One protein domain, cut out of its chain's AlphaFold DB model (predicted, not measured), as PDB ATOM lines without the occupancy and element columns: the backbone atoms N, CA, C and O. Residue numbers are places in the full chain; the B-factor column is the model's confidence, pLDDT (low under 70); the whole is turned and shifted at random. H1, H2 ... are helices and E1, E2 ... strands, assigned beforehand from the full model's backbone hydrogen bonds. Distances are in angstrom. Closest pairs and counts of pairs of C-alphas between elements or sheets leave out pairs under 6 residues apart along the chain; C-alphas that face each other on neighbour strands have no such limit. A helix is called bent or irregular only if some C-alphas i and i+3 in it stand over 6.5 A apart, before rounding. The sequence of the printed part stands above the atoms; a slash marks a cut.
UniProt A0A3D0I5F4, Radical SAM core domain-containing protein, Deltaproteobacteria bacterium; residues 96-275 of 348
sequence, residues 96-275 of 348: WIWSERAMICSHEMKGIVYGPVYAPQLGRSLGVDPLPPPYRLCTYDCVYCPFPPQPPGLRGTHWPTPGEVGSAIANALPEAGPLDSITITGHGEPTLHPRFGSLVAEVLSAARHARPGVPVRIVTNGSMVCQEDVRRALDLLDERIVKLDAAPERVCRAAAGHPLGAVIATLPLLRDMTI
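This is residues 96 to 275 of the 348 residues of the protein "Radical SAM core domain-containing protein" of Deltaproteobacteria bacterium (UniProt A0A3D0I5F4). A strongly twisted sheet of five strands has two helices, H1 and H2, side by side over one face, with H3 beside the first residues of H2; at one end of the longest axis a small second sheet, E3 with E7, sits next to the short helix H4. Long loops join these parts, among them residues 143 to 161, and residues 96 to 112 come before E1. The printed part has 180 residues, with five named helices and seven named strands in the order E1 E2 E3 H1 E4 H2 E5 H3 E6 H4 E7 H5, and under half of the residues are in them. The large sheet runs E1 E2 E4 E5 E6 and is mixed, E3 and E7 are antiparallel, and the class is mixed, helices and strands. The whole is compact, with a radius of gyration of the C-alphas of 15.6 A and spans of 42 by 33 by 32 A.

In the large sheet, E1 is residues 113 to 119, 15.7 A long, and begins with C-alpha 113 at (-15.956, 28.796, -29.598). E2 is residues 123 to 128, 14.7 A, E4 is residues 181 to 184, E5 is residues 216 to 220, 13.3 A, and E6 is residues 239 to 243, 12.9 A. H1 is residues 162 to 172, 15.5 A, and H2, residues 196 to 210, is the longest helix at 21.2 A, with C-alpha 196 at (-14.902, 18.841, -16.932). H3 is residues 228 to 234. E3 is residues 140 to 142, E7 residues 252 to 254 and H4 residues 248 to 251. H5, residues 260 to 269, is 15.2 A long and ends with C-alpha 269 at (-18.749, 24.807, -0.608); it is only just irregular, with C-alphas 265 and 268 7.0 A apart.

E1 and E2 form a hairpin, antiparallel, with N 117 and O 125 2.8 A apart. E2 and E4 are parallel, with N 128 and O 183 at 2.8 A; E4 and E5 are parallel, with N 217 and O 182 at 2.8 A; E5 and E6 are parallel, with N 220 and O 241 at 2.9 A. E4, H2, E5 and E5, H3, E6 are strand-helix-strand units, two parallel neighbour strands with a helix between, each with a right-handed crossover. H1 and H2 lie on the same face of this sheet, making two layers, helices on one face of a sheet. H1 has a height over the sheet of 8.0 A and runs slantwise to the strands, at 41 degrees to E1 on the local plane. H2 has a height of 10.2 A and runs along the strands, at 20 degrees to E4 on the local plane. H1 and H2 touch, closest at the C-alphas of Pro 162 and Leu 199, 4.4 A, at a shallow tilt of 26 degrees, the same way. H2 touches H3 with residues 196 to 200 alone, closest at the C-alphas of Gly 197 and Ala 233, 4.9 A. H3 only grazes the sheet, with residue 234. E3 and E7 are antiparallel, with N 141 and O 253 at 2.9 A. H3 and H5 are close but not clearly touching, with the C-alphas of Arg 231 and Leu 269 7.9 A apart; H2 and H5 are apart. Every O i to N i+4 pair is within hydrogen-bond range in H1, H2 and H3, and 4 of 6 are in H5; H4 is too short for such a pair.

The C-alphas farthest apart, of Trp 96 and Ala 265, are 45.4 A apart. The printed part has no cut. The links E2 to E3, E3 to H1 and E4 to H2 are long. Mean pLDDT of the printed part is 85.4; residues 96 to 110, 134, 149 to 157 and 255 to 258 are under 70.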
ATOM      1  N   TRP A  96     -21.138  39.666 -42.184       32.44
ATOM      2  CA  TRP A  96     -19.983  40.071 -41.370       32.44
ATOM      3  C   TRP A  96     -19.902  41.540 -40.920       32.44
ATOM      4  O   TRP A  96     -18.830  42.139 -40.958       32.44
ATOM      5  N   ILE A  97     -20.999  42.117 -40.424       24.05
ATOM      6  CA  ILE A  97     -20.919  43.354 -39.631       24.05
ATOM      7  C   ILE A  97     -21.200  43.000 -38.175       24.05
ATOM      8  O   ILE A  97     -22.351  42.818 -37.784       24.05
ATOM      9  N   TRP A  98     -20.123  42.904 -37.397       35.12
ATOM     10  CA  TRP A  98     -20.127  42.853 -35.939       35.12
ATOM     11  C   TRP A  98     -20.886  44.070 -35.399       35.12
ATOM     12  O   TRP A  98     -20.332  45.163 -35.312       35.12
ATOM     13  N   SER A  99     -22.175  43.928 -35.086       33.97
ATOM     14  CA  SER A  99     -22.870  44.961 -34.322       33.97
ATOM     15  C   SER A  99     -22.553  44.753 -32.848       33.97
ATOM     16  O   SER A  99     -22.866  43.695 -32.310       33.97
ATOM     17  N   GLU A 100     -22.011  45.777 -32.195       32.72
ATOM     18  CA  GLU A 100     -21.640  45.852 -30.765       32.72
ATOM     19  C   GLU A 100     -22.785  45.537 -29.771       32.72
ATOM     20  O   GLU A 100     -22.607  45.619 -28.564       32.72
ATOM     21  N   ARG A 101     -23.972  45.173 -30.268       34.19
ATOM     22  CA  ARG A 101     -25.211  44.914 -29.519       34.19
ATOM     23  C   ARG A 101     -25.771  43.500 -29.691       34.19
ATOM     24  O   ARG A 101     -26.914  43.248 -29.322       34.19
ATOM     25  N   ALA A 102     -25.012  42.584 -30.282       36.53
ATOM     26  CA  ALA A 102     -25.451  41.202 -30.421       36.53
ATOM     27  C   ALA A 102     -25.258  40.445 -29.092       36.53
ATOM     28  O   ALA A 102     -24.183  39.925 -28.797       36.53
ATOM     29  N   MET A 103     -26.304  40.454 -28.261       44.22
ATOM     30  CA  MET A 103     -26.444  39.527 -27.140       44.22
ATOM     31  C   MET A 103     -26.826  38.147 -27.678       44.22
ATOM     32  O   MET A 103     -27.620  38.036 -28.613       44.22
ATOM     33  N   ILE A 104     -26.226  37.124 -27.066       49.50
ATOM     34  CA  ILE A 104     -26.226  35.710 -27.456       49.50
ATOM     35  C   ILE A 104     -27.595  35.268 -27.986       49.50
ATOM     36  O   ILE A 104     -28.502  34.905 -27.239       49.50
ATOM     37  N   CYS A 105     -27.732  35.250 -29.308       43.78
ATOM     38  CA  CYS A 105     -28.772  34.473 -29.951       43.78
ATOM     39  C   CYS A 105     -28.246  33.055 -30.176       43.78
ATOM     40  O   CYS A 105     -27.102  32.874 -30.591       43.78
ATOM     41  N   SER A 106     -29.099  32.040 -30.018       47.84
ATOM     42  CA  SER A 106     -28.792  30.646 -30.376       47.84
ATOM     43  C   SER A 106     -28.241  30.460 -31.800       47.84
ATOM     44  O   SER A 106     -27.594  29.459 -32.086       47.84
ATOM     45  N   HIS A 107     -28.454  31.429 -32.698       47.22
ATOM     46  CA  HIS A 107     -27.909  31.429 -34.057       47.22
ATOM     47  C   HIS A 107     -26.442  31.902 -34.151       47.22
ATOM     48  O   HIS A 107     -25.788  31.611 -35.157       47.22
ATOM     49  N   GLU A 108     -25.931  32.623 -33.149       51.69
ATOM     50  CA  GLU A 108     -24.551  33.137 -33.091       51.69
ATOM     51  C   GLU A 108     -23.590  32.180 -32.375       51.69
ATOM     52  O   GLU A 108     -22.389  32.204 -32.641       51.69
ATOM     53  N   MET A 109     -24.113  31.277 -31.539       62.09
ATOM     54  CA  MET A 109     -23.349  30.191 -30.920       62.09
ATOM     55  C   MET A 109     -23.127  29.050 -31.913       62.09
ATOM     56  O   MET A 109     -23.828  28.041 -31.917       62.09
ATOM     57  N   LYS A 110     -22.163  29.238 -32.819       66.12
ATOM     58  CA  LYS A 110     -21.748  28.211 -33.780       66.12
ATOM     59  C   LYS A 110     -20.391  27.637 -33.396       66.12
ATOM     60  O   LYS A 110     -19.379  28.314 -33.522       66.12
ATOM     61  N   GLY A 111     -20.380  26.351 -33.054       83.12
ATOM     62  CA  GLY A 111     -19.162  25.615 -32.719       83.12
ATOM     63  C   GLY A 111     -18.777  25.739 -31.246       83.12
ATOM     64  O   GLY A 111     -19.511  26.310 -30.449       83.12
ATOM     65  N   ILE A 112     -17.621  25.172 -30.899       92.38
ATOM     66  CA  ILE A 112     -17.107  25.127 -29.520       92.38
ATOM     67  C   ILE A 112     -16.732  26.526 -29.012       92.38
ATOM     68  O   ILE A 112     -16.792  26.797 -27.819       92.38
ATOM     69  N   VAL A 113     -16.330  27.418 -29.915       93.31
ATOM     70  CA  VAL A 113     -15.956  28.796 -29.598       93.31
ATOM     71  C   VAL A 113     -16.775  29.738 -30.461       93.31
ATOM     72  O   VAL A 113     -16.892  29.525 -31.667       93.31
ATOM     73  N   TYR A 114     -17.320  30.781 -29.847       90.12
ATOM     74  CA  TYR A 114     -18.140  31.784 -30.514       90.12
ATOM     75  C   TYR A 114     -17.862  33.187 -29.968       90.12
ATOM     76  O   TYR A 114     -17.263  33.367 -28.904       90.12
ATOM     77  N   GLY A 115     -18.321  34.202 -30.697       86.94
ATOM     78  CA  GLY A 115     -18.043  35.595 -30.370       86.94
ATOM     79  C   GLY A 115     -16.712  36.093 -30.951       86.94
ATOM     80  O   GLY A 115     -16.227  35.518 -31.927       86.94
ATOM     81  N   PRO A 116     -16.132  37.175 -30.399       88.44
ATOM     82  CA  PRO A 116     -16.487  37.803 -29.123       88.44
ATOM     83  C   PRO A 116     -17.910  38.367 -29.089       88.44
ATOM     84  O   PRO A 116     -18.366  38.969 -30.059       88.44
ATOM     85  N   VAL A 117     -18.594  38.178 -27.967       83.94
ATOM     86  CA  VAL A 117     -19.927  38.725 -27.691       83.94
ATOM     87  C   VAL A 117     -19.826  39.765 -26.587       83.94
ATOM     88  O   VAL A 117     -19.022  39.621 -25.669       83.94
ATOM     89  N   TYR A 118     -20.638  40.813 -26.671       83.06
ATOM     90  CA  TYR A 118     -20.765  41.770 -25.581       83.06
ATOM     91  C   TYR A 118     -21.975  41.395 -24.728       83.06
ATOM     92  O   TYR A 118     -23.097  41.329 -25.230       83.06
ATOM     93  N   ALA A 119     -21.742  41.153 -23.443       77.75
ATOM     94  CA  ALA A 119     -22.793  41.037 -22.442       77.75
ATOM     95  C   ALA A 119     -22.436  41.978 -21.284       77.75
ATOM     96  O   ALA A 119     -21.299  41.911 -20.821       77.75
ATOM     97  N   PRO A 120     -23.343  42.843 -20.800       79.69
ATOM     98  CA  PRO A 120     -23.016  43.835 -19.773       79.69
ATOM     99  C   PRO A 120     -22.310  43.254 -18.534       79.69
ATOM    100  O   PRO A 120     -21.350  43.833 -18.036       79.69
ATOM    101  N   GLN A 121     -22.718  42.059 -18.105       80.94
ATOM    102  CA  GLN A 121     -22.161  41.339 -16.961       80.94
ATOM    103  C   GLN A 121     -20.856  40.572 -17.248       80.94
ATOM    104  O   GLN A 121     -20.198  40.129 -16.312       80.94
ATOM    105  N   LEU A 122     -20.480  40.384 -18.520       82.69
ATOM    106  CA  LEU A 122     -19.248  39.687 -18.932       82.69
ATOM    107  C   LEU A 122     -18.255  40.597 -19.678       82.69
ATOM    108  O   LEU A 122     -17.120  40.190 -19.919       82.69
ATOM    109  N   GLY A 123     -18.658  41.809 -20.062       87.75
ATOM    110  CA  GLY A 123     -17.934  42.635 -21.023       87.75
ATOM    111  C   GLY A 123     -17.894  42.001 -22.418       87.75
ATOM    112  O   GLY A 123     -18.767  41.216 -22.805       87.75
ATOM    113  N   ARG A 124     -16.865  42.341 -23.197       91.50
ATOM    114  CA  ARG A 124     -16.552  41.726 -24.489       91.50
ATOM    115  C   ARG A 124     -15.852  40.386 -24.259       91.50
ATOM    116  O   ARG A 124     -14.632  40.325 -24.112       91.50
ATOM    117  N   SER A 125     -16.625  39.304 -24.243       93.38
ATOM    118  CA  SER A 125     -16.144  37.963 -23.919       93.38
ATOM    119  C   SER A 125     -16.092  37.044 -25.136       93.38
ATOM    120  O   SER A 125     -17.020  37.004 -25.940       93.38
ATOM    121  N   LEU A 126     -15.052  36.216 -25.228       94.62
ATOM    122  CA  LEU A 126     -15.079  35.026 -26.083       94.62
ATOM    123  C   LEU A 126     -15.875  33.927 -25.365       94.62
ATOM    124  O   LEU A 126     -15.615  33.668 -24.190       94.62
ATOM    125  N   GLY A 127     -16.855  33.320 -26.028       94.31
ATOM    126  CA  GLY A 127     -17.659  32.237 -25.461       94.31
ATOM    127  C   GLY A 127     -17.071  30.868 -25.790       94.31
ATOM    128  O   GLY A 127     -16.634  30.646 -26.919       94.31
ATOM    129  N   VAL A 128     -17.065  29.961 -24.814       96.00
ATOM    130  CA  VAL A 128     -16.632  28.565 -24.960       96.00
ATOM    131  C   VAL A 128     -17.782  27.654 -24.555       96.00
ATOM    132  O   VAL A 128     -18.083  27.544 -23.367       96.00
ATOM    133  N   ASP A 129     -18.385  26.987 -25.535       94.00
ATOM    134  CA  ASP A 129     -19.449  26.013 -25.335       94.00
ATOM    135  C   ASP A 129     -18.884  24.582 -25.385       94.00
ATOM    136  O   ASP A 129     -18.580  24.064 -26.467       94.00
ATOM    137  N   PRO A 130     -18.709  23.920 -24.228       93.06
ATOM    138  CA  PRO A 130     -18.200  22.559 -24.177       93.06
ATOM    139  C   PRO A 130     -19.294  21.511 -24.402       93.06
ATOM    140  O   PRO A 130     -19.037  20.316 -24.254       93.06
ATOM    141  N   LEU A 131     -20.531  21.923 -24.673       90.19
ATOM    142  CA  LEU A 131     -21.661  21.020 -24.757       90.19
ATOM    143  C   LEU A 131     -21.838  20.505 -26.184       90.19
ATOM    144  O   LEU A 131     -21.541  21.184 -27.168       90.19
ATOM    145  N   PRO A 132     -22.355  19.284 -26.331       84.31
ATOM    146  CA  PRO A 132     -22.587  18.735 -27.646       84.31
ATOM    147  C   PRO A 132     -23.756  19.448 -28.341       84.31
ATOM    148  O   PRO A 132     -24.850  19.519 -27.773       84.31
ATOM    149  N   PRO A 133     -23.581  19.936 -29.580       74.50
ATOM    150  CA  PRO A 133     -24.687  20.453 -30.377       74.50
ATOM    151  C   PRO A 133     -25.591  19.306 -30.876       74.50
ATOM    152  O   PRO A 133     -25.152  18.153 -30.927       74.50
ATOM    153  N   PRO A 134     -26.834  19.579 -31.322       67.38
ATOM    154  CA  PRO A 134     -27.495  20.885 -31.442       67.38
ATOM    155  C   PRO A 134     -28.520  21.188 -30.329       67.38
ATOM    156  O   PRO A 134     -29.370  22.057 -30.515       67.38
ATOM    157  N   TYR A 135     -28.528  20.436 -29.225       71.69
ATOM    158  CA  TYR A 135     -29.613  20.487 -28.236       71.69
ATOM    159  C   TYR A 135     -29.173  21.095 -26.918       71.69
ATOM    160  O   TYR A 135     -28.036  20.902 -26.499       71.69
ATOM    161  N   ARG A 136     -30.120  21.731 -26.217       82.25
ATOM    162  CA  ARG A 136     -29.878  22.214 -24.865       82.25
ATOM    163  C   ARG A 136     -29.666  21.053 -23.898       82.25
ATOM    164  O   ARG A 136     -30.624  20.332 -23.619       82.25
ATOM    165  N   LEU A 137     -28.460  20.913 -23.351       85.56
ATOM    166  CA  LEU A 137     -28.137  19.895 -22.349       85.56
ATOM    167  C   LEU A 137     -27.940  20.559 -20.987       85.56
ATOM    168  O   LEU A 137     -26.872  21.077 -20.674       85.56
ATOM    169  N   CYS A 138     -29.005  20.586 -20.193       88.56
ATOM    170  CA  CYS A 138     -29.053  21.323 -18.938       88.56
ATOM    171  C   CYS A 138     -29.850  20.550 -17.888       88.56
ATOM    172  O   CYS A 138     -30.818  19.863 -18.212       88.56
ATOM    173  N   THR A 139     -29.473  20.722 -16.628       89.31
ATOM    174  CA  THR A 139     -30.191  20.240 -15.438       89.31
ATOM    175  C   THR A 139     -31.348  21.150 -15.021       89.31
ATOM    176  O   THR A 139     -32.101  20.798 -14.121       89.31
ATOM    177  N   TYR A 140     -31.545  22.283 -15.705       89.31
ATOM    178  CA  TYR A 140     -32.684  23.180 -15.505       89.31
ATOM    179  C   TYR A 140     -33.337  23.592 -16.824       89.31
ATOM    180  O   TYR A 140     -32.671  23.776 -17.847       89.31
ATOM    181  N   ASP A 141     -34.653  23.778 -16.772       88.69
ATOM    182  CA  ASP A 141     -35.476  24.343 -17.839       88.69
ATOM    183  C   ASP A 141     -35.941  25.752 -17.457       88.69
ATOM    184  O   ASP A 141     -37.092  25.966 -17.059       88.69
ATOM    185  N   CYS A 142     -35.007  26.709 -17.518       91.69
ATOM    186  CA  CYS A 142     -35.310  28.093 -17.178       91.69
ATOM    187  C   CYS A 142     -36.273  28.710 -18.198       91.69
ATOM    188  O   CYS A 142     -36.018  28.644 -19.403       91.69
ATOM    189  N   VAL A 143     -37.322  29.379 -17.720       91.19
ATOM    190  CA  VAL A 143     -38.394  29.939 -18.568       91.19
ATOM    191  C   VAL A 143     -37.876  31.000 -19.550       91.19
ATOM    192  O   VAL A 143     -38.374  31.131 -20.663       91.19
ATOM    193  N   TYR A 144     -36.804  31.705 -19.179       90.31
ATOM    194  CA  TYR A 144     -36.131  32.730 -19.985       90.31
ATOM    195  C   TYR A 144     -34.999  32.184 -20.878       90.31
ATOM    196  O   TYR A 144     -34.279  32.954 -21.520       90.31
ATOM    197  N   CYS A 145     -34.777  30.865 -20.902       88.50
ATOM    198  CA  CYS A 145     -33.687  30.274 -21.670       88.50
ATOM    199  C   CYS A 145     -33.908  30.494 -23.183       88.50
ATOM    200  O   CYS A 145     -34.983  30.164 -23.697       88.50
ATOM    201  N   PRO A 146     -32.902  30.992 -23.932       82.75
ATOM    202  CA  PRO A 146     -33.020  31.175 -25.381       82.75
ATOM    203  C   PRO A 146     -32.839  29.866 -26.168       82.75
ATOM    204  O   PRO A 146     -32.999  29.851 -27.391       82.75
ATOM    205  N   PHE A 147     -32.483  28.769 -25.488       81.00
ATOM    206  CA  PHE A 147     -32.278  27.464 -26.102       81.00
ATOM    207  C   PHE A 147     -33.490  26.562 -25.867       81.00
ATOM    208  O   PHE A 147     -33.921  26.405 -24.717       81.00
ATOM    209  N   PRO A 148     -34.024  25.931 -26.925       74.44
ATOM    210  CA  PRO A 148     -35.126  24.998 -26.780       74.44
ATOM    211  C   PRO A 148     -34.667  23.741 -26.023       74.44
ATOM    212  O   PRO A 148     -33.519  23.316 -26.190       74.44
ATOM    213  N   PRO A 149     -35.546  23.112 -25.222       69.56
ATOM    214  CA  PRO A 149     -35.244  21.841 -24.573       69.56
ATOM    215  C   PRO A 149     -34.833  20.773 -25.589       69.56
ATOM    216  O   PRO A 149     -35.324  20.736 -26.721       69.56
ATOM    217  N   GLN A 150     -33.967  19.857 -25.160       68.38
ATOM    218  CA  GLN A 150     -33.694  18.643 -25.915       68.38
ATOM    219  C   GLN A 150     -34.983  17.820 -26.074       68.38
ATOM    220  O   GLN A 150     -35.659  17.546 -25.079       68.38
ATOM    221  N   PRO A 151     -35.339  17.393 -27.299       66.75
ATOM    222  CA  PRO A 151     -36.488  16.521 -27.487       66.75
ATOM    223  C   PRO A 151     -36.284  15.170 -26.775       66.75
ATOM    224  O   PRO A 151     -35.169  14.633 -26.799       66.75
ATOM    225  N   PRO A 152     -37.338  14.578 -26.180       62.78
ATOM    226  CA  PRO A 152     -37.246  13.277 -25.523       62.78
ATOM    227  C   PRO A 152     -36.674  12.190 -26.446       62.78
ATOM    228  O   PRO A 152     -37.053  12.091 -27.612       62.78
ATOM    229  N   GLY A 153     -35.778  11.349 -25.918       57.25
ATOM    230  CA  GLY A 153     -35.256  10.167 -26.620       57.25
ATOM    231  C   GLY A 153     -34.056  10.405 -27.544       57.25
ATOM    232  O   GLY A 153     -33.470   9.440 -28.029       57.25
ATOM    233  N   LEU A 154     -33.628  11.651 -27.754       56.78
ATOM    234  CA  LEU A 154     -32.327  11.921 -28.363       56.78
ATOM    235  C   LEU A 154     -31.252  11.689 -27.303       56.78
ATOM    236  O   LEU A 154     -31.088  12.508 -26.411       56.78
ATOM    237  N   ARG A 155     -30.535  10.568 -27.365       56.94
ATOM    238  CA  ARG A 155     -29.351  10.299 -26.535       56.94
ATOM    239  C   ARG A 155     -28.217   9.833 -27.448       56.94
ATOM    240  O   ARG A 155     -28.471   9.128 -28.420       56.94
ATOM    241  N   GLY A 156     -26.982  10.232 -27.151       54.19
ATOM    242  CA  GLY A 156     -25.804   9.865 -27.948       54.19
ATOM    243  C   GLY A 156     -25.124  11.053 -28.613       54.19
ATOM    244  O   GLY A 156     -25.012  11.132 -29.833       54.19
ATOM    245  N   THR A 157     -24.674  11.988 -27.791       63.84
ATOM    246  CA  THR A 157     -23.996  13.198 -28.227       63.84
ATOM    247  C   THR A 157     -22.474  13.024 -28.276       63.84
ATOM    248  O   THR A 157     -21.869  12.424 -27.388       63.84
ATOM    249  N   HIS A 158     -21.839  13.566 -29.320       79.81
ATOM    250  CA  HIS A 158     -20.382  13.673 -29.407       79.81
ATOM    251  C   HIS A 158     -19.923  14.868 -28.567       79.81
ATOM    252  O   HIS A 158     -19.930  16.006 -29.037       79.81
ATOM    253  N   TRP A 159     -19.579  14.612 -27.307       88.00
ATOM    254  CA  TRP A 159     -18.974  15.611 -26.431       88.00
ATOM    255  C   TRP A 159     -17.656  16.116 -27.035       88.00
ATOM    256  O   TRP A 159     -16.801  15.282 -27.350       88.00
ATOM    257  N   PRO A 160     -17.466  17.440 -27.186       91.69
ATOM    258  CA  PRO A 160     -16.168  18.006 -27.522       91.69
ATOM    259  C   PRO A 160     -15.094  17.517 -26.552       91.69
ATOM    260  O   PRO A 160     -15.196  17.681 -25.343       91.69
ATOM    261  N   THR A 161     -14.037  16.901 -27.057       95.44
ATOM    262  CA  THR A 161     -12.916  16.518 -26.204       95.44
ATOM    263  C   THR A 161     -12.210  17.768 -25.664       95.44
ATOM    264  O   THR A 161     -12.169  18.796 -26.343       95.44
ATOM    265  N   PRO A 162     -11.570  17.699 -24.480       97.00
ATOM    266  CA  PRO A 162     -10.768  18.810 -23.964       97.00
ATOM    267  C   PRO A 162      -9.748  19.359 -24.978       97.00
ATOM    268  O   PRO A 162      -9.591  20.569 -25.091       97.00
ATOM    269  N   GLY A 163      -9.117  18.487 -25.773       97.38
ATOM    270  CA  GLY A 163      -8.165  18.898 -26.812       97.38
ATOM    271  C   GLY A 163      -8.816  19.605 -28.007       97.38
ATOM    272  O   GLY A 163      -8.235  20.549 -28.542       97.38
ATOM    273  N   GLU A 164     -10.028  19.207 -28.413       96.56
ATOM    274  CA  GLU A 164     -10.805  19.942 -29.426       96.56
ATOM    275  C   GLU A 164     -11.177  21.341 -28.922       96.56
ATOM    276  O   GLU A 164     -11.063  22.308 -29.673       96.56
ATOM    277  N   VAL A 165     -11.548  21.462 -27.642       96.75
ATOM    278  CA  VAL A 165     -11.843  22.750 -26.994       96.75
ATOM    279  C   VAL A 165     -10.600  23.637 -26.946       96.75
ATOM    280  O   VAL A 165     -10.647  24.771 -27.424       96.75
ATOM    281  N   GLY A 166      -9.472  23.117 -26.452       96.81
ATOM    282  CA  GLY A 166      -8.204  23.848 -26.419       96.81
ATOM    283  C   GLY A 166      -7.756  24.305 -27.811       96.81
ATOM    284  O   GLY A 166      -7.392  25.466 -27.998       96.81
ATOM    285  N   SER A 167      -7.877  23.432 -28.817       96.75
ATOM    286  CA  SER A 167      -7.542  23.755 -30.212       96.75
ATOM    287  C   SER A 167      -8.460  24.829 -30.798       96.75
ATOM    288  O   SER A 167      -7.989  25.747 -31.469       96.75
ATOM    289  N   ALA A 168      -9.769  24.753 -30.538       95.94
ATOM    290  CA  ALA A 168     -10.726  25.755 -30.999       95.94
ATOM    291  C   ALA A 168     -10.428  27.140 -30.399       95.94
ATOM    292  O   ALA A 168     -10.446  28.138 -31.119       95.94
ATOM    293  N   ILE A 169     -10.085  27.196 -29.109       95.94
ATOM    294  CA  ILE A 169      -9.702  28.436 -28.422       95.94
ATOM    295  C   ILE A 169      -8.399  28.994 -28.999       95.94
ATOM    296  O   ILE A 169      -8.342  30.173 -29.349       95.94
ATOM    297  N   ALA A 170      -7.371  28.152 -29.149       94.31
ATOM    298  CA  ALA A 170      -6.076  28.559 -29.693       94.31
ATOM    299  C   ALA A 170      -6.189  29.133 -31.116       94.31
ATOM    300  O   ALA A 170      -5.490  30.088 -31.446       94.31
ATOM    301  N   ASN A 171      -7.104  28.601 -31.931       93.44
ATOM    302  CA  ASN A 171      -7.359  29.098 -33.283       93.44
ATOM    303  C   ASN A 171      -8.162  30.411 -33.305       93.44
ATOM    304  O   ASN A 171      -7.971  31.221 -34.207       93.44
ATOM    305  N   ALA A 172      -9.062  30.629 -32.343       92.62
ATOM    306  CA  ALA A 172      -9.940  31.801 -32.320       92.62
ATOM    307  C   ALA A 172      -9.297  33.038 -31.664       92.62
ATOM    308  O   ALA A 172      -9.531  34.167 -32.096       92.62
ATOM    309  N   LEU A 173      -8.481  32.850 -30.619       91.75
ATOM    310  CA  LEU A 173      -7.916  33.951 -29.826       91.75
ATOM    311  C   LEU A 173      -7.031  34.955 -30.593       91.75
ATOM    312  O   LEU A 173      -7.070  36.139 -30.227       91.75
ATOM    313  N   PRO A 174      -6.242  34.565 -31.617       87.88
ATOM    314  CA  PRO A 174      -5.453  35.515 -32.401       87.88
ATOM    315  C   PRO A 174      -6.318  36.583 -33.086       87.88
ATOM    316  O   PRO A 174      -5.994  37.767 -33.022       87.88
ATOM    317  N   GLU A 175      -7.470  36.179 -33.629       87.00
ATOM    318  CA  GLU A 175      -8.375  37.029 -34.420       87.00
ATOM    319  C   GLU A 175      -9.461  37.726 -33.576       87.00
ATOM    320  O   GLU A 175     -10.193  38.582 -34.069       87.00
ATOM    321  N   ALA A 176      -9.575  37.400 -32.284       86.25
ATOM    322  CA  ALA A 176     -10.645  37.893 -31.409       86.25
ATOM    323  C   ALA A 176     -10.580  39.409 -31.091       86.25
ATOM    324  O   ALA A 176     -11.551  39.997 -30.607       86.25
ATOM    325  N   GLY A 177      -9.449  40.070 -31.360       89.00
ATOM    326  CA  GLY A 177      -9.211  41.453 -30.932       89.00
ATOM    327  C   GLY A 177      -9.145  41.592 -29.398       89.00
ATOM    328  O   GLY A 177      -8.802  40.625 -28.714       89.00
ATOM    329  N   PRO A 178      -9.425  42.786 -28.841       90.50
ATOM    330  CA  PRO A 178      -9.502  42.989 -27.393       90.50
ATOM    331  C   PRO A 178     -10.618  42.150 -26.757       90.50
ATOM    332  O   PRO A 178     -11.716  42.051 -27.311       90.50
ATOM    333  N   LEU A 179     -10.327  41.571 -25.592       93.69
ATOM    334  CA  LEU A 179     -11.238  40.742 -24.808       93.69
ATOM    335  C   LEU A 179     -11.179  41.157 -23.340       93.69
ATOM    336  O   LEU A 179     -10.087  41.282 -22.788       93.69
ATOM    337  N   ASP A 180     -12.348  41.280 -22.721       95.00
ATOM    338  CA  ASP A 180     -12.487  41.468 -21.276       95.00
ATOM    339  C   ASP A 180     -12.486  40.125 -20.539       95.00
ATOM    340  O   ASP A 180     -12.078  40.060 -19.384       95.00
ATOM    341  N   SER A 181     -12.919  39.041 -21.198       95.56
ATOM    342  CA  SER A 181     -12.846  37.682 -20.651       95.56
ATOM    343  C   SER A 181     -12.947  36.579 -21.706       95.56
ATOM    344  O   SER A 181     -13.321  36.795 -22.861       95.56
ATOM    345  N   ILE A 182     -12.656  35.355 -21.277       97.12
ATOM    346  CA  ILE A 182     -13.037  34.109 -21.943       97.12
ATOM    347  C   ILE A 182     -14.013  33.406 -21.001       97.12
ATOM    348  O   ILE A 182     -13.673  33.157 -19.851       97.12
ATOM    349  N   THR A 183     -15.224  33.096 -21.450       97.50
ATOM    350  CA  THR A 183     -16.265  32.550 -20.571       97.50
ATOM    351  C   THR A 183     -16.686  31.169 -21.045       97.50
ATOM    352  O   THR A 183     -17.153  31.011 -22.171       97.50
ATOM    353  N   ILE A 184     -16.557  30.177 -20.165       97.75
ATOM    354  CA  ILE A 184     -17.158  28.856 -20.329       97.75
ATOM    355  C   ILE A 184     -18.663  29.019 -20.098       97.75
ATOM    356  O   ILE A 184     -19.118  29.259 -18.981       97.75
ATOM    357  N   THR A 185     -19.431  28.962 -21.175       92.81
ATOM    358  CA  THR A 185     -20.885  29.129 -21.184       92.81
ATOM    359  C   THR A 185     -21.420  28.533 -22.477       92.81
ATOM    360  O   THR A 185     -20.753  28.564 -23.508       92.81
ATOM    361  N   GLY A 186     -22.626  27.982 -22.434       87.75
ATOM    362  CA  GLY A 186     -23.120  27.175 -23.535       87.75
ATOM    363  C   GLY A 186     -24.628  27.142 -23.643       87.75
ATOM    364  O   GLY A 186     -25.350  27.771 -22.865       87.75
ATOM    365  N   HIS A 187     -25.113  26.317 -24.563       87.56
ATOM    366  CA  HIS A 187     -26.519  25.937 -24.652       87.56
ATOM    367  C   HIS A 187     -26.954  25.010 -23.504       87.56
ATOM    368  O   HIS A 187     -27.717  24.080 -23.711       87.56
ATOM    369  N   GLY A 188     -26.501  25.201 -22.269       90.00
ATOM    370  CA  GLY A 188     -26.853  24.320 -21.157       90.00
ATOM    371  C   GLY A 188     -25.921  24.453 -19.966       90.00
ATOM    372  O   GLY A 188     -25.405  25.540 -19.731       90.00
ATOM    373  N   GLU A 189     -25.716  23.362 -19.224       93.56
ATOM    374  CA  GLU A 189     -24.882  23.352 -18.017       93.56
ATOM    375  C   GLU A 189     -23.470  22.813 -18.305       93.56
ATOM    376  O   GLU A 189     -23.306  21.594 -18.421       93.56
ATOM    377  N   PRO A 190     -22.432  23.672 -18.395       95.31
ATOM    378  CA  PRO A 190     -21.088  23.254 -18.801       95.31
ATOM    379  C   PRO A 190     -20.459  22.205 -17.880       95.31
ATOM    380  O   PRO A 190     -19.674  21.370 -18.339       95.31
ATOM    381  N   THR A 191     -20.806  22.218 -16.589       95.50
ATOM    382  CA  THR A 191     -20.249  21.279 -15.603       95.50
ATOM    383  C   THR A 191     -20.736  19.839 -15.785       95.50
ATOM    384  O   THR A 191     -20.169  18.930 -15.184       95.50
ATOM    385  N   LEU A 192     -21.718  19.592 -16.665       92.44
ATOM    386  CA  LEU A 192     -22.119  18.242 -17.080       92.44
ATOM    387  C   LEU A 192     -21.079  17.536 -17.956       92.44
ATOM    388  O   LEU A 192     -21.209  16.338 -18.211       92.44
ATOM    389  N   HIS A 193     -20.068  18.256 -18.445       93.19
ATOM    390  CA  HIS A 193     -19.047  17.667 -19.294       93.19
ATOM    391  C   HIS A 193     -18.326  16.510 -18.571       93.19
ATOM    392  O   HIS A 193     -17.694  16.734 -17.538       93.19
ATOM    393  N   PRO A 194     -18.301  15.278 -19.120       91.81
ATOM    394  CA  PRO A 194     -17.797  14.092 -18.409       91.81
ATOM    395  C   PRO A 194     -16.298  14.153 -18.083       91.81
ATOM    396  O   PRO A 194     -15.783  13.366 -17.295       91.81
ATOM    397  N   ARG A 195     -15.572  15.079 -18.714       95.25
ATOM    398  CA  ARG A 195     -14.156  15.376 -18.450       95.25
ATOM    399  C   ARG A 195     -13.946  16.833 -18.032       95.25
ATOM    400  O   ARG A 195     -12.976  17.445 -18.470       95.25
ATOM    401  N   PHE A 196     -14.881  17.411 -17.272       97.19
ATOM    402  CA  PHE A 196     -14.902  18.841 -16.932       97.19
ATOM    403  C   PHE A 196     -13.566  19.348 -16.367       97.19
ATOM    404  O   PHE A 196     -13.048  20.352 -16.843       97.19
ATOM    405  N   GLY A 197     -12.932  18.609 -15.449       97.75
ATOM    406  CA  GLY A 197     -11.624  19.003 -14.907       97.75
ATOM    407  C   GLY A 197     -10.515  19.109 -15.965       97.75
ATOM    408  O   GLY A 197      -9.776  20.091 -15.995       97.75
ATOM    409  N   SER A 198     -10.426  18.142 -16.888       98.12
ATOM    410  CA  SER A 198      -9.485  18.227 -18.017       98.12
ATOM    411  C   SER A 198      -9.845  19.351 -18.987       98.12
ATOM    412  O   SER A 198      -8.957  19.966 -19.562       98.12
ATOM    413  N   LEU A 199     -11.138  19.614 -19.176       98.19
ATOM    414  CA  LEU A 199     -11.620  20.687 -20.035       98.19
ATOM    415  C   LEU A 199     -11.202  22.059 -19.504       98.19
ATOM    416  O   LEU A 199     -10.643  22.847 -20.258       98.19
ATOM    417  N   VAL A 200     -11.394  22.317 -18.208       98.62
ATOM    418  CA  VAL A 200     -10.940  23.559 -17.562       98.62
ATOM    419  C   VAL A 200      -9.429  23.736 -17.717       98.62
ATOM    420  O   VAL A 200      -8.978  24.825 -18.068       98.62
ATOM    421  N   ALA A 201      -8.646  22.669 -17.530       98.38
ATOM    422  CA  ALA A 201      -7.195  22.723 -17.708       98.38
ATOM    423  C   ALA A 201      -6.786  23.111 -19.144       98.38
ATOM    424  O   ALA A 201      -5.894  23.941 -19.318       98.38
ATOM    425  N   GLU A 202      -7.449  22.563 -20.166       98.25
ATOM    426  CA  GLU A 202      -7.193  22.903 -21.576       98.25
ATOM    427  C   GLU A 202      -7.608  24.337 -21.920       98.25
ATOM    428  O   GLU A 202      -6.855  25.057 -22.576       98.25
ATOM    429  N   VAL A 203      -8.768  24.792 -21.427       98.31
ATOM    430  CA  VAL A 203      -9.224  26.183 -21.596       98.31
ATOM    431  C   VAL A 203      -8.205  27.150 -20.997       98.31
ATOM    432  O   VAL A 203      -7.783  28.090 -21.672       98.31
ATOM    433  N   LEU A 204      -7.774  26.907 -19.755       98.44
ATOM    434  CA  LEU A 204      -6.772  27.730 -19.078       98.44
ATOM    435  C   LEU A 204      -5.437  27.699 -19.824       98.44
ATOM    436  O   LEU A 204      -4.860  28.753 -20.069       98.44
ATOM    437  N   SER A 205      -4.961  26.522 -20.233       97.88
ATOM    438  CA  SER A 205      -3.718  26.377 -21.001       97.88
ATOM    439  C   SER A 205      -3.745  27.221 -22.282       97.88
ATOM    440  O   SER A 205      -2.876  28.073 -22.487       97.88
ATOM    441  N   ALA A 206      -4.789  27.065 -23.105       96.94
ATOM    442  CA  ALA A 206      -4.941  27.801 -24.357       96.94
ATOM    443  C   ALA A 206      -5.080  29.318 -24.129       96.94
ATOM    444  O   ALA A 206      -4.404  30.114 -24.787       96.94
ATOM    445  N   ALA A 207      -5.909  29.724 -23.160       96.38
ATOM    446  CA  ALA A 207      -6.120  31.124 -22.802       96.38
ATOM    447  C   ALA A 207      -4.829  31.798 -22.330       96.38
ATOM    448  O   ALA A 207      -4.467  32.870 -22.815       96.38
ATOM    449  N   ARG A 208      -4.108  31.167 -21.398       96.19
ATOM    450  CA  ARG A 208      -2.879  31.718 -20.813       96.19
ATOM    451  C   ARG A 208      -1.730  31.748 -21.805       96.19
ATOM    452  O   ARG A 208      -0.916  32.660 -21.725       96.19
ATOM    453  N   HIS A 209      -1.679  30.805 -22.742       95.25
ATOM    454  CA  HIS A 209      -0.690  30.817 -23.812       95.25
ATOM    455  C   HIS A 209      -0.917  31.975 -24.795       95.25
ATOM    456  O   HIS A 209       0.014  32.718 -25.094       95.25
ATOM    457  N   ALA A 210      -2.147  32.149 -25.289       93.00
ATOM    458  CA  ALA A 210      -2.435  33.105 -26.360       93.00
ATOM    459  C   ALA A 210      -2.745  34.532 -25.867       93.00
ATOM    460  O   ALA A 210      -2.456  35.503 -26.566       93.00
ATOM    461  N   ARG A 211      -3.349  34.681 -24.683       93.00
ATOM    462  CA  ARG A 211      -3.746  35.970 -24.089       93.00
ATOM    463  C   ARG A 211      -3.477  35.984 -22.572       93.00
ATOM    464  O   ARG A 211      -4.422  35.941 -21.776       93.00
ATOM    465  N   PRO A 212      -2.204  36.052 -22.136       92.12
ATOM    466  CA  PRO A 212      -1.878  36.178 -20.718       92.12
ATOM    467  C   PRO A 212      -2.607  37.381 -20.096       92.12
ATOM    468  O   PRO A 212      -2.543  38.485 -20.632       92.12
ATOM    469  N   GLY A 213      -3.302  37.171 -18.978       92.31
ATOM    470  CA  GLY A 213      -4.002  38.227 -18.236       92.31
ATOM    471  C   GLY A 213      -5.485  38.427 -18.570       92.31
ATOM    472  O   GLY A 213      -6.164  39.095 -17.799       92.31
ATOM    473  N   VAL A 214      -6.021  37.834 -19.645       95.25
ATOM    474  CA  VAL A 214      -7.478  37.861 -19.896       95.25
ATOM    475  C   VAL A 214      -8.169  36.862 -18.960       95.25
ATOM    476  O   VAL A 214      -7.852  35.674 -19.047       95.25
ATOM    477  N   PRO A 215      -9.098  37.269 -18.078       96.44
ATOM    478  CA  PRO A 215      -9.709  36.355 -17.119       96.44
ATOM    479  C   PRO A 215     -10.556  35.276 -17.809       96.44
ATOM    480  O   PRO A 215     -11.224  35.522 -18.816       96.44
ATOM    481  N   VAL A 216     -10.521  34.069 -17.255       97.88
ATOM    482  CA  VAL A 216     -11.314  32.907 -17.642       97.88
ATOM    483  C   VAL A 216     -12.396  32.697 -16.590       97.88
ATOM    484  O   VAL A 216     -12.111  32.466 -15.416       97.88
ATOM    485  N   ARG A 217     -13.647  32.769 -17.035       97.31
ATOM    486  CA  ARG A 217     -14.850  32.716 -16.206       97.31
ATOM    487  C   ARG A 217     -15.699  31.504 -16.568       97.31
ATOM    488  O   ARG A 217     -15.559  30.945 -17.656       97.31
ATOM    489  N   ILE A 218     -16.639  31.141 -15.706       98.00
ATOM    490  CA  ILE A 218     -17.718  30.202 -16.036       98.00
ATOM    491  C   ILE A 218     -19.066  30.762 -15.607       98.00
ATOM    492  O   ILE A 218     -19.172  31.352 -14.534       98.00
ATOM    493  N   VAL A 219     -20.092  30.523 -16.424       97.00
ATOM    494  CA  VAL A 219     -21.494  30.634 -16.012       97.00
ATOM    495  C   VAL A 219     -22.035  29.221 -15.798       97.00
ATOM    496  O   VAL A 219     -22.022  28.405 -16.717       97.00
ATOM    497  N   THR A 220     -22.490  28.928 -14.583       96.44
ATOM    498  CA  THR A 220     -23.034  27.621 -14.182       96.44
ATOM    499  C   THR A 220     -24.328  27.801 -13.396       96.44
ATOM    500  O   THR A 220     -24.522  28.800 -12.713       96.44
ATOM    501  N   ASN A 221     -25.230  26.833 -13.470       94.81
ATOM    502  CA  ASN A 221     -26.425  26.749 -12.641       94.81
ATOM    503  C   ASN A 221     -26.176  26.077 -11.276       94.81
ATOM    504  O   ASN A 221     -27.098  25.926 -10.480       94.81
ATOM    505  N   GLY A 222     -24.941  25.639 -11.015       94.25
ATOM    506  CA  GLY A 222     -24.526  25.079  -9.733       94.25
ATOM    507  C   GLY A 222     -24.927  23.620  -9.487       94.25
ATOM    508  O   GLY A 222     -24.526  23.056  -8.471       94.25
ATOM    509  N   SER A 223     -25.653  22.953 -10.393       92.44
ATOM    510  CA  SER A 223     -26.227  21.622 -10.129       92.44
ATOM    511  C   SER A 223     -25.205  20.525  -9.836       92.44
ATOM    512  O   SER A 223     -25.556  19.493  -9.264       92.44
ATOM    513  N   MET A 224     -23.952  20.743 -10.236       93.12
ATOM    514  CA  MET A 224     -22.839  19.807 -10.081       93.12
ATOM    515  C   MET A 224     -21.869  20.193  -8.953       93.12
ATOM    516  O   MET A 224     -20.888  19.492  -8.723       93.12
ATOM    517  N   VAL A 225     -22.137  21.273  -8.210       93.50
ATOM    518  CA  VAL A 225     -21.246  21.808  -7.159       93.50
ATOM    519  C   VAL A 225     -21.039  20.845  -5.998       93.50
ATOM    520  O   VAL A 225     -20.004  20.860  -5.350       93.50
ATOM    521  N   CYS A 226     -21.978  19.952  -5.731       90.56
ATOM    522  CA  CYS A 226     -21.822  18.835  -4.798       90.56
ATOM    523  C   CYS A 226     -20.678  17.864  -5.146       90.56
ATOM    524  O   CYS A 226     -20.172  17.200  -4.236       90.56
ATOM    525  N   GLN A 227     -20.229  17.791  -6.402       91.38
ATOM    526  CA  GLN A 227     -19.127  16.918  -6.807       91.38
ATOM    527  C   GLN A 227     -17.773  17.586  -6.536       91.38
ATOM    528  O   GLN A 227     -17.525  18.729  -6.920       91.38
ATOM    529  N   GLU A 228     -16.892  16.893  -5.814       93.38
ATOM    530  CA  GLU A 228     -15.622  17.472  -5.362       93.38
ATOM    531  C   GLU A 228     -14.665  17.788  -6.515       93.38
ATOM    532  O   GLU A 228     -14.007  18.826  -6.507       93.38
ATOM    533  N   ASP A 229     -14.597  16.917  -7.515       94.44
ATOM    534  CA  ASP A 229     -13.803  17.109  -8.725       94.44
ATOM    535  C   ASP A 229     -14.287  18.312  -9.546       94.44
ATOM    536  O   ASP A 229     -13.457  19.090 -10.022       94.44
ATOM    537  N   VAL A 230     -15.604  18.530  -9.631       96.25
ATOM    538  CA  VAL A 230     -16.184  19.739 -10.236       96.25
ATOM    539  C   VAL A 230     -15.785  20.984  -9.447       96.25
ATOM    540  O   VAL A 230     -15.312  21.941 -10.056       96.25
ATOM    541  N   ARG A 231     -15.880  20.982  -8.107       96.12
ATOM    542  CA  ARG A 231     -15.445  22.133  -7.282       96.12
ATOM    543  C   ARG A 231     -13.966  22.452  -7.451       96.12
ATOM    544  O   ARG A 231     -13.619  23.611  -7.640       96.12
ATOM    545  N   ARG A 232     -13.098  21.435  -7.429       96.88
ATOM    546  CA  ARG A 232     -11.659  21.611  -7.697       96.88
ATOM    547  C   ARG A 232     -11.433  22.201  -9.090       96.88
ATOM    548  O   ARG A 232     -10.598  23.080  -9.233       96.88
ATOM    549  N   ALA A 233     -12.209  21.733 -10.070       98.12
ATOM    550  CA  ALA A 233     -12.415  22.318 -11.394       98.12
ATOM    551  C   ALA A 233     -12.609  23.842 -11.368       98.12
ATOM    552  O   ALA A 233     -11.830  24.631 -11.897       98.12
ATOM    553  N   LEU A 234     -13.708  24.219 -10.722       98.12
ATOM    554  CA  LEU A 234     -14.216  25.578 -10.624       98.12
ATOM    555  C   LEU A 234     -13.245  26.513  -9.890       98.12
ATOM    556  O   LEU A 234     -13.076  27.647 -10.318       98.12
ATOM    557  N   ASP A 235     -12.577  26.041  -8.836       96.38
ATOM    558  CA  ASP A 235     -11.604  26.822  -8.054       96.38
ATOM    559  C   ASP A 235     -10.333  27.212  -8.842       96.38
ATOM    560  O   ASP A 235      -9.557  28.032  -8.359       96.38
ATOM    561  N   LEU A 236     -10.102  26.660 -10.043       97.25
ATOM    562  CA  LEU A 236      -9.003  27.083 -10.927       97.25
ATOM    563  C   LEU A 236      -9.347  28.301 -11.798       97.25
ATOM    564  O   LEU A 236      -8.453  28.868 -12.427       97.25
ATOM    565  N   LEU A 237     -10.630  28.649 -11.910       98.00
ATOM    566  CA  LEU A 237     -11.110  29.743 -12.753       98.00
ATOM    567  C   LEU A 237     -11.018  31.074 -12.009       98.00
ATOM    568  O   LEU A 237     -11.172  31.114 -10.789       98.00
ATOM    569  N   ASP A 238     -10.828  32.171 -12.746       97.06
ATOM    570  CA  ASP A 238     -10.716  33.500 -12.129       97.06
ATOM    571  C   ASP A 238     -12.062  33.986 -11.574       97.06
ATOM    572  O   ASP A 238     -12.096  34.788 -10.646       97.06
ATOM    573  N   GLU A 239     -13.179  33.504 -12.131       96.31
ATOM    574  CA  GLU A 239     -14.519  33.832 -11.650       96.31
ATOM    575  C   GLU A 239     -15.509  32.684 -11.875       96.31
ATOM    576  O   GLU A 239     -15.523  32.030 -12.925       96.31
ATOM    577  N   ARG A 240     -16.377  32.468 -10.882       97.31
ATOM    578  CA  ARG A 240     -17.437  31.459 -10.897       97.31
ATOM    579  C   ARG A 240     -18.773  32.158 -10.736       97.31
ATOM    580  O   ARG A 240     -19.132  32.558  -9.632       97.31
ATOM    581  N   ILE A 241     -19.472  32.320 -11.852       97.56
ATOM    582  CA  ILE A 241     -20.765  32.989 -11.915       97.56
ATOM    583  C   ILE A 241     -21.845  31.914 -11.799       97.56
ATOM    584  O   ILE A 241     -22.061  31.128 -12.724       97.56
ATOM    585  N   VAL A 242     -22.502  31.858 -10.646       97.00
ATOM    586  CA  VAL A 242     -23.529  30.868 -10.330       97.00
ATOM    587  C   VAL A 242     -24.909  31.494 -10.503       97.00
ATOM    588  O   VAL A 242     -25.215  32.528  -9.910       97.00
ATOM    589  N   LYS A 243     -25.762  30.869 -11.312       95.56
ATOM    590  CA  LYS A 243     -27.152  31.298 -11.469       95.56
ATOM    591  C   LYS A 243     -27.985  30.880 -10.265       95.56
ATOM    592  O   LYS A 243     -28.038  29.697  -9.936       95.56
ATOM    593  N   LEU A 244     -28.655  31.851  -9.655       95.56
ATOM    594  CA  LEU A 244     -29.570  31.646  -8.536       95.56
ATOM    595  C   LEU A 244     -30.638  32.740  -8.570       95.56
ATOM    596  O   LEU A 244     -30.375  33.882  -8.203       95.56
ATOM    597  N   ASP A 245     -31.830  32.398  -9.044       96.00
ATOM    598  CA  ASP A 245     -32.919  33.356  -9.248       96.00
ATOM    599  C   ASP A 245     -33.902  33.355  -8.065       96.00
ATOM    600  O   ASP A 245     -33.955  32.396  -7.293       96.00
ATOM    601  N   ALA A 246     -34.707  34.413  -7.939       94.69
ATOM    602  CA  ALA A 246     -35.880  34.422  -7.062       94.69
ATOM    603  C   ALA A 246     -36.978  33.487  -7.601       94.69
ATOM    604  O   ALA A 246     -37.047  33.255  -8.810       94.69
ATOM    605  N   ALA A 247     -37.837  32.964  -6.715       90.00
ATOM    606  CA  ALA A 247     -38.832  31.920  -7.026       90.00
ATOM    607  C   ALA A 247     -38.302  30.808  -7.959       90.00
ATOM    608  O   ALA A 247     -38.905  30.508  -8.996       90.00
ATOM    609  N   PRO A 248     -37.152  30.206  -7.649       83.56
ATOM    610  CA  PRO A 248     -36.424  29.373  -8.597       83.56
ATOM    611  C   PRO A 248     -37.168  28.080  -8.981       83.56
ATOM    612  O   PRO A 248     -37.018  27.608 -10.102       83.56
ATOM    613  N   GLU A 249     -38.065  27.547  -8.152       85.56
ATOM    614  CA  GLU A 249     -38.966  26.448  -8.538       85.56
ATOM    615  C   GLU A 249     -39.932  26.841  -9.667       85.56
ATOM    616  O   GLU A 249     -40.399  25.984 -10.421       85.56
ATOM    617  N   ARG A 250     -40.229  28.140  -9.790       89.12
ATOM    618  CA  ARG A 250     -41.117  28.718 -10.798       89.12
ATOM    619  C   ARG A 250     -40.360  29.046 -12.087       89.12
ATOM    620  O   ARG A 250     -40.838  28.708 -13.168       89.12
ATOM    621  N   VAL A 251     -39.182  29.671 -11.978       90.94
ATOM    622  CA  VAL A 251     -38.425  30.189 -13.138       90.94
ATOM    623  C   VAL A 251     -37.268  29.303 -13.602       90.94
ATOM    624  O   VAL A 251     -36.893  29.388 -14.769       90.94
ATOM    625  N   CYS A 252     -36.737  28.430 -12.742       88.44
ATOM    626  CA  CYS A 252     -35.624  27.502 -12.990       88.44
ATOM    627  C   CYS A 252     -36.054  26.060 -12.699       88.44
ATOM    628  O   CYS A 252     -35.521  25.387 -11.816       88.44
ATOM    629  N   ARG A 253     -37.049  25.568 -13.441       85.56
ATOM    630  CA  ARG A 253     -37.644  24.249 -13.188       85.56
ATOM    631  C   ARG A 253     -36.589  23.146 -13.267       85.56
ATOM    632  O   ARG A 253     -35.906  23.006 -14.285       85.56
ATOM    633  N   ALA A 254     -36.467  22.367 -12.192       80.56
ATOM    634  CA  ALA A 254     -35.530  21.253 -12.104       80.56
ATOM    635  C   ALA A 254     -35.802  20.217 -13.199       80.56
ATOM    636  O   ALA A 254     -36.920  19.722 -13.349       80.56
ATOM    637  N   ALA A 255     -34.751  19.861 -13.927       68.88
ATOM    638  CA  ALA A 255     -34.709  18.724 -14.827       68.88
ATOM    639  C   ALA A 255     -33.720  17.682 -14.274       68.88
ATOM    640  O   ALA A 255     -32.861  17.981 -13.445       68.88
ATOM    641  N   ALA A 256     -33.851  16.429 -14.712       65.00
ATOM    642  CA  ALA A 256     -32.858  15.376 -14.456       65.00
ATOM    643  C   ALA A 256     -32.502  15.099 -12.974       65.00
ATOM    644  O   ALA A 256     -31.410  14.621 -12.688       65.00
ATOM    645  N   GLY A 257     -33.411  15.364 -12.027       64.81
ATOM    646  CA  GLY A 257     -33.238  14.952 -10.627       64.81
ATOM    647  C   GLY A 257     -32.316  15.835  -9.777       64.81
ATOM    648  O   GLY A 257     -31.850  15.372  -8.741       64.81
ATOM    649  N   HIS A 258     -32.081  17.095 -10.164       69.62
ATOM    650  CA  HIS A 258     -31.332  18.071  -9.358       69.62
ATOM    651  C   HIS A 258     -32.285  19.054  -8.650       69.62
ATOM    652  O   HIS A 258     -32.522  20.157  -9.156       69.62
ATOM    653  N   PRO A 259     -32.877  18.680  -7.494       76.19
ATOM    654  CA  PRO A 259     -33.755  19.578  -6.762       76.19
ATOM    655  C   PRO A 259     -32.951  20.780  -6.280       76.19
ATOM    656  O   PRO A 259     -31.861  20.646  -5.721       76.19
ATOM    657  N   LEU A 260     -33.508  21.966  -6.477       77.69
ATOM    658  CA  LEU A 260     -32.803  23.205  -6.202       77.69
ATOM    659  C   LEU A 260     -32.351  23.333  -4.739       77.69
ATOM    660  O   LEU A 260     -31.239  23.784  -4.486       77.69
ATOM    661  N   GLY A 261     -33.157  22.871  -3.778       79.19
ATOM    662  CA  GLY A 261     -32.768  22.886  -2.365       79.19
ATOM    663  C   GLY A 261     -31.436  22.170  -2.097       79.19
ATOM    664  O   GLY A 261     -30.635  22.649  -1.298       79.19
ATOM    665  N   ALA A 262     -31.150  21.077  -2.817       78.25
ATOM    666  CA  ALA A 262     -29.869  20.378  -2.710       78.25
ATOM    667  C   ALA A 262     -28.717  21.179  -3.333       78.25
ATOM    668  O   ALA A 262     -27.607  21.162  -2.807       78.25
ATOM    669  N   VAL A 263     -28.978  21.916  -4.418       85.38
ATOM    670  CA  VAL A 263     -27.989  22.817  -5.028       85.38
ATOM    671  C   VAL A 263     -27.645  23.952  -4.077       85.38
ATOM    672  O   VAL A 263     -26.470  24.124  -3.757       85.38
ATOM    673  N   ILE A 264     -28.652  24.646  -3.539       87.56
ATOM    674  CA  ILE A 264     -28.476  25.738  -2.572       87.56
ATOM    675  C   ILE A 264     -27.653  25.269  -1.364       87.56
ATOM    676  O   ILE A 264     -26.705  25.943  -0.972       87.56
ATOM    677  N   ALA A 265     -27.938  24.076  -0.830       89.00
ATOM    678  CA  ALA A 265     -27.191  23.498   0.290       89.00
ATOM    679  C   ALA A 265     -25.690  23.290   0.000       89.00
ATOM    680  O   ALA A 265     -24.887  23.209   0.931       89.00
ATOM    681  N   THR A 266     -25.307  23.181  -1.275       91.25
ATOM    682  CA  THR A 266     -23.921  22.939  -1.701       91.25
ATOM    683  C   THR A 266     -23.172  24.208  -2.084       91.25
ATOM    684  O   THR A 266     -21.943  24.186  -2.090       91.25
ATOM    685  N   LEU A 267     -23.868  25.317  -2.354       93.12
ATOM    686  CA  LEU A 267     -23.237  26.583  -2.733       93.12
ATOM    687  C   LEU A 267     -22.221  27.107  -1.702       93.12
ATOM    688  O   LEU A 267     -21.170  27.562  -2.141       93.12
ATOM    689  N   PRO A 268     -22.418  26.960  -0.371       94.12
ATOM    690  CA  PRO A 268     -21.400  27.342   0.616       94.12
ATOM    691  C   PRO A 268     -20.057  26.599   0.487       94.12
ATOM    692  O   PRO A 268     -19.084  26.971   1.138       94.12
ATOM    693  N   LEU A 269     -19.991  25.524  -0.308       93.31
ATOM    694  CA  LEU A 269     -18.749  24.807  -0.608       93.31
ATOM    695  C   LEU A 269     -17.913  25.499  -1.696       93.31
ATOM    696  O   LEU A 269     -16.740  25.156  -1.854       93.31
ATOM    697  N   LEU A 270     -18.498  26.430  -2.457       93.00
ATOM    698  CA  LEU A 270     -17.769  27.308  -3.366       93.00
ATOM    699  C   LEU A 270     -17.350  28.574  -2.625       93.00
ATOM    700  O   LEU A 270     -18.137  29.206  -1.929       93.00
ATOM    701  N   ARG A 271     -16.090  28.960  -2.803       88.88
ATOM    702  CA  ARG A 271     -15.562  30.239  -2.304       88.88
ATOM    703  C   ARG A 271     -15.904  31.365  -3.280       88.88
ATOM    704  O   ARG A 271     -16.260  31.051  -4.402       88.88
ATOM    705  N   ASP A 272     -15.760  32.636  -2.928       91.56
ATOM    706  CA  ASP A 272     -15.578  33.749  -3.887       91.56
ATOM    707  C   ASP A 272     -16.544  33.783  -5.101       91.56
ATOM    708  O   ASP A 272     -16.145  34.100  -6.219       91.56
ATOM    709  N   MET A 273     -17.786  33.316  -4.942       95.88
ATOM    710  CA  MET A 273     -18.711  33.137  -6.067       95.88
ATOM    711  C   MET A 273     -19.439  34.441  -6.385       95.88
ATOM    712  O   MET A 273     -19.806  35.187  -5.474       95.88
ATOM    713  N   THR A 274     -19.707  34.674  -7.666       97.75
ATOM    714  CA  THR A 274     -20.613  35.728  -8.131       97.75
ATOM    715  C   THR A 274     -21.988  35.108  -8.346       97.75
ATOM    716  O   THR A 274     -22.098  34.096  -9.038       97.75
ATOM    717  N   ILE A 275     -23.045  35.694  -7.791       97.81
ATOM    718  CA  ILE A 275     -24.419  35.278  -8.095       97.81
ATOM    719  C   ILE A 275     -24.934  36.067  -9.295       97.81
ATOM    720  O   ILE A 275     -24.773  37.280  -9.350       97.81
TER     721      ILE A 275